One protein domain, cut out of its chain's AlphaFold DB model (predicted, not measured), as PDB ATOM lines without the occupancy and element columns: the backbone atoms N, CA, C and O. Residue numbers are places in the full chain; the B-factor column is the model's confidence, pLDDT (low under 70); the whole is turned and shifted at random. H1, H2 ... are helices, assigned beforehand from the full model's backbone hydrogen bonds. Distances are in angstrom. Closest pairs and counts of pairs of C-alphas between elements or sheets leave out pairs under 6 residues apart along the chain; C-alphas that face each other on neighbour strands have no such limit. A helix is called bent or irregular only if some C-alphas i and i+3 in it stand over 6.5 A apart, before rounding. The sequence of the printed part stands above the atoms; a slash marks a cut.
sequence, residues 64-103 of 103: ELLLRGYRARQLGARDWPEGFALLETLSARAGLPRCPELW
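AT A GLANCE: This is residues 64 to 103 of the 103 residues of an uncharacterized protein of Roseomonas alkaliterrae (UniProt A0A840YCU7). One helix, H2, makes one side of a flat, loose loop of chain, and a short helix, H1, lies well away from it at the other end of the long axis. The link of residues 70 to 80 joins the two helices, and after H2 the tail of residues 94 to 103 folds back, ending with Trp 103 beside Gln 74 of that link. The printed part has 40 residues with two named helices, H1 then H2, and no named strand; the class is all helix, though under half of the residues, 19 of 40, are in named elements. The whole is loose, with a radius of gyration of the C-alphas of 11.6 A, and it spans 31 by 22 by 10 A.

IN THESE COORDINATES: H2, residues 81 to 93, is the longest helix, with 13 residues and 18.7 A from first to last C-alpha. It begins at C-alpha 81 at (205.280, 270.942, 54.438) and ends at C-alpha 93 at (202.142, 277.613, 71.664). H1 is residues 64 to 69, 8.5 A from first to last C-alpha, with C-alpha 64 at (182.090, 274.017, 54.430). Neither helix is bent.

HOW THE PARTS SIT: H2 and H1 are apart, with no C-alpha of the one within 8 A of the other. In H1 and H2 every O i to N i+4 pair is within hydrogen-bond range.

THE WHOLE: The two C-alphas farthest apart are those of Gly 69 and Arg 93, at 31.3 A. The C-alphas of Glu 64 and Trp 103, the first and last printed, are 10.4 A apart. The link from H1 to H2, with 11 residues between them, is long. The printed part has no cut, and it ends at residue 103, the chain's last residue. The mean pLDDT of the printed part is 87.9, and no printed residue is under 70.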
ATOM      1  N   GLU A  64     182.030 274.725  55.707       83.25
ATOM      2  CA  GLU A  64     182.090 274.017  54.430       83.25
ATOM      3  C   GLU A  64     181.431 274.805  53.288       83.25
ATOM      4  O   GLU A  64     182.008 274.901  52.207       83.25
ATOM      5  N   LEU A  65     180.265 275.422  53.520       85.12
ATOM      6  CA  LEU A  65     179.603 276.265  52.516       85.12
ATOM      7  C   LEU A  65     180.468 277.472  52.144       85.12
ATOM      8  O   LEU A  65     180.603 277.780  50.959       85.12
ATOM      9  N   LEU A  66     181.092 278.113  53.135       87.19
ATOM     10  CA  LEU A  66     182.008 279.229  52.901       87.19
ATOM     11  C   LEU A  66     183.214 278.784  52.067       87.19
ATOM     12  O   LEU A  66     183.488 279.372  51.020       87.19
ATOM     13  N   LEU A  67     183.893 277.709  52.474       89.00
ATOM     14  CA  LEU A  67     185.059 277.175  51.762       89.00
ATOM     15  C   LEU A  67     184.717 276.766  50.323       89.00
ATOM     16  O   LEU A  67     185.462 277.086  49.397       89.00
ATOM     17  N   ARG A  68     183.556 276.137  50.104       86.88
ATOM     18  CA  ARG A  68     183.065 275.804  48.758       86.88
ATOM     19  C   ARG A  68     182.785 277.050  47.922       86.88
ATOM     20  O   ARG A  68     183.151 277.070  46.749       86.88
ATOM     21  N   GLY A  69     182.193 278.089  48.513       86.69
ATOM     22  CA  GLY A  69     181.945 279.374  47.853       86.69
ATOM     23  C   GLY A  69     183.231 280.053  47.375       86.69
ATOM     24  O   GLY A  69     183.288 280.534  46.243       86.69
ATOM     25  N   TYR A  70     184.294 279.998  48.182       88.31
ATOM     26  CA  TYR A  70     185.625 280.489  47.808       88.31
ATOM     27  C   TYR A  70     186.408 279.542  46.887       88.31
ATOM     28  O   TYR A  70     187.521 279.875  46.484       88.31
ATOM     29  N   ARG A  71     185.855 278.370  46.537       85.62
ATOM     30  CA  ARG A  71     186.563 277.288  45.828       85.62
ATOM     31  C   ARG A  71     187.881 276.897  46.510       85.62
ATOM     32  O   ARG A  71     188.835 276.517  45.830       85.62
ATOM     33  N   ALA A  72     187.915 276.987  47.838       87.19
ATOM     34  CA  ALA A  72     189.053 276.567  48.638       87.19
ATOM     35  C   ALA A  72     189.328 275.073  48.402       87.19
ATOM     36  O   ALA A  72     188.401 274.276  48.206       87.19
ATOM     37  N   ARG A  73     190.603 274.697  48.378       84.31
ATOM     38  CA  ARG A  73     191.045 273.330  48.110       84.31
ATOM     39  C   ARG A  73     191.934 272.892  49.249       84.31
ATOM     40  O   ARG A  73     192.988 273.473  49.458       84.31
ATOM     41  N   GLN A  74     191.530 271.812  49.911       83.75
ATOM     42  CA  GLN A  74     192.295 271.251  51.013       83.75
ATOM     43  C   GLN A  74     193.761 271.065  50.619       83.75
ATOM     44  O   GLN A  74     194.061 270.386  49.634       83.75
ATOM     45  N   LEU A  75     194.648 271.701  51.382       86.25
ATOM     46  CA  LEU A  75     196.076 271.673  51.125       86.25
ATOM     47  C   LEU A  75     196.672 270.479  51.866       86.25
ATOM     48  O   LEU A  75     196.481 270.330  53.075       86.25
ATOM     49  N   GLY A  76     197.370 269.600  51.154       83.69
ATOM     50  CA  GLY A  76     198.034 268.457  51.758       83.69
ATOM     51  C   GLY A  76     199.368 268.849  52.387       83.69
ATOM     52  O   GLY A  76     200.056 269.757  51.925       83.69
ATOM     53  N   ALA A  77     199.816 268.086  53.385       78.38
ATOM     54  CA  ALA A  77     201.156 268.250  53.965       78.38
ATOM     55  C   ALA A  77     202.296 268.055  52.944       78.38
ATOM     56  O   ALA A  77     203.427 268.461  53.190       78.38
ATOM     57  N   ARG A  78     202.001 267.438  51.792       82.75
ATOM     58  CA  ARG A  78     202.934 267.304  50.664       82.75
ATOM     59  C   ARG A  78     203.017 268.560  49.802       82.75
ATOM     60  O   ARG A  78     204.057 268.786  49.198       82.75
ATOM     61  N   ASP A  79     201.947 269.349  49.756       87.12
ATOM     62  CA  ASP A  79     201.871 270.554  48.931       87.12
ATOM     63  C   ASP A  79     202.592 271.722  49.612       87.12
ATOM     64  O   ASP A  79     203.204 272.547  48.937       87.12
ATOM     65  N   TRP A  80     202.559 271.775  50.952       88.38
ATOM     66  CA  TRP A  80     203.257 272.808  51.721       88.38
ATOM     67  C   TRP A  80     203.729 272.331  53.111       88.38
ATOM     68  O   TRP A  80     203.138 272.682  54.137       88.38
ATOM     69  N   PRO A  81     204.812 271.538  53.182       87.69
ATOM     70  CA  PRO A  81     205.280 270.942  54.438       87.69
ATOM     71  C   PRO A  81     205.701 271.983  55.490       87.69
ATOM     72  O   PRO A  81     205.458 271.800  56.682       87.69
ATOM     73  N   GLU A  82     206.286 273.103  55.061       90.81
ATOM     74  CA  GLU A  82     206.735 274.182  55.951       90.81
ATOM     75  C   GLU A  82     205.559 274.878  56.649       90.81
ATOM     76  O   GLU A  82     205.639 275.194  57.837       90.81
ATOM     77  N   GLY A  83     204.447 275.079  55.933       88.12
ATOM     78  CA  GLY A  83     203.239 275.689  56.486       88.12
ATOM     79  C   GLY A  83     202.606 274.833  57.577       88.12
ATOM     80  O   GLY A  83     202.213 275.356  58.618       88.12
ATOM     81  N   PHE A  84     202.583 273.513  57.383       91.31
ATOM     82  CA  PHE A  84     202.105 272.575  58.400       91.31
ATOM     83  C   PHE A  84     203.001 272.565  59.649       91.31
ATOM     84  O   PHE A  84     202.476 272.621  60.761       91.31
ATOM     85  N   ALA A  85     204.330 272.580  59.491       90.56
ATOM     86  CA  ALA A  85     205.264 272.637  60.622       90.56
ATOM     87  C   ALA A  85     205.141 273.951  61.424       90.56
ATOM     88  O   ALA A  85     205.172 273.961  62.662       90.56
ATOM     89  N   LEU A  86     204.955 275.073  60.723       92.19
ATOM     90  CA  LEU A  86     204.699 276.368  61.347       92.19
ATOM     91  C   LEU A  86     203.369 276.360  62.109       92.19
ATOM     92  O   LEU A  86     203.316 276.794  63.261       92.19
ATOM     93  N   LEU A  87     202.305 275.847  61.488       92.00
ATOM     94  CA  LEU A  87     200.972 275.806  62.083       92.00
ATOM     95  C   LEU A  87     200.923 274.916  63.326       92.00
ATOM     96  O   LEU A  87     200.292 275.290  64.315       92.00
ATOM     97  N   GLU A  88     201.623 273.784  63.315       91.69
ATOM     98  CA  GLU A  88     201.767 272.907  64.477       91.69
ATOM     99  C   GLU A  88     202.469 273.631  65.631       91.69
ATOM    100  O   GLU A  88     201.964 273.658  66.757       91.69
ATOM    101  N   THR A  89     203.576 274.319  65.337       93.50
ATOM    102  CA  THR A  89     204.324 275.097  66.333       93.50
ATOM    103  C   THR A  89     203.465 276.208  66.942       93.50
ATOM    104  O   THR A  89     203.473 276.414  68.159       93.50
ATOM    105  N   LEU A  90     202.709 276.934  66.114       94.62
ATOM    106  CA  LEU A  90     201.809 277.994  66.570       94.62
ATOM    107  C   LEU A  90     200.648 277.436  67.395       94.62
ATOM    108  O   LEU A  90     200.336 277.980  68.454       94.62
ATOM    109  N   SER A  91     200.050 276.331  66.952       93.62
ATOM    110  CA  SER A  91     198.931 275.686  67.643       93.62
ATOM    111  C   SER A  91     199.342 275.164  69.017       93.62
ATOM    112  O   SER A  91     198.620 275.379  69.991       93.62
ATOM    113  N   ALA A  92     200.533 274.565  69.117       92.50
ATOM    114  CA  ALA A  92     201.103 274.115  70.381       92.50
ATOM    115  C   ALA A  92     201.351 275.286  71.344       92.50
ATOM    116  O   ALA A  92     200.989 275.213  72.517       92.50
ATOM    117  N   ARG A  93     201.907 276.403  70.851       93.38
ATOM    118  CA  ARG A  93     202.142 277.613  71.664       93.38
ATOM    119  C   ARG A  93     200.852 278.273  72.139       93.38
ATOM    120  O   ARG A  93     200.815 278.807  73.242       93.38
ATOM    121  N   ALA A  94     199.815 278.244  71.310       92.12
ATOM    122  CA  ALA A  94     198.503 278.787  71.636       92.12
ATOM    123  C   ALA A  94     197.665 277.852  72.529       92.12
ATOM    124  O   ALA A  94     196.591 278.253  72.975       92.12
ATOM    125  N   GLY A  95     198.126 276.620  72.792       90.62
ATOM    126  CA  GLY A  95     197.393 275.634  73.587       90.62
ATOM    127  C   GLY A  95     196.091 275.173  72.925       90.62
ATOM    128  O   GLY A  95     195.126 274.855  73.620       90.62
ATOM    129  N   LEU A  96     196.031 275.176  71.589       90.25
ATOM    130  CA  LEU A  96     194.825 274.779  70.865       90.25
ATOM    131  C   LEU A  96     194.578 273.265  71.011       90.25
ATOM    132  O   LEU A  96     195.514 272.478  70.878       90.25
ATOM    133  N   PRO A  97     193.320 272.827  71.213       86.12
ATOM    134  CA  PRO A  97     192.987 271.411  71.401       86.12
ATOM    135  C   PRO A  97     193.184 270.563  70.135       86.12
ATOM    136  O   PRO A  97     193.297 269.342  70.215       86.12
ATOM    137  N   ARG A  98     193.201 271.191  68.953       85.75
ATOM    138  CA  ARG A  98     193.457 270.540  67.666       85.75
ATOM    139  C   ARG A  98     194.130 271.529  66.714       85.75
ATOM    140  O   ARG A  98     193.731 272.691  66.662       85.75
ATOM    141  N   CYS A  99     195.116 271.050  65.957       86.38
ATOM    142  CA  CYS A  99     195.753 271.826  64.894       86.38
ATOM    143  C   CYS A  99     194.726 272.122  63.777       86.38
ATOM    144  O   CYS A  99     194.044 271.189  63.338       86.38
ATOM    145  N   PRO A 100     194.563 273.383  63.336       86.75
ATOM    146  CA  PRO A 100     193.639 273.726  62.260       86.75
ATOM    147  C   PRO A 100     194.009 273.052  60.931       86.75
ATOM    148  O   PRO A 100     195.176 272.845  60.622       86.75
ATOM    149  N   GLU A 101     193.005 272.747  60.114       86.25
ATOM    150  CA  GLU A 101     193.215 272.251  58.747       86.25
ATOM    151  C   GLU A 101     193.465 273.403  57.767       86.25
ATOM    152  O   GLU A 101     192.792 274.438  57.858       86.25
ATOM    153  N   LEU A 102     194.351 273.182  56.791       84.88
ATOM    154  CA  LEU A 102     194.658 274.113  55.701       84.88
ATOM    155  C   LEU A 102     193.834 273.783  54.440       84.88
ATOM    156  O   LEU A 102     193.691 272.615  54.073       84.88
ATOM    157  N   TRP A 103     193.276 274.821  53.810       82.94
ATOM    158  CA  TRP A 103     192.354 274.785  52.664       82.94
ATOM    159  C   TRP A 103     192.666 275.893  51.657       82.94
ATOM    160  O   TRP A 103     193.414 276.818  52.041       82.94
TER     161      TRP A 103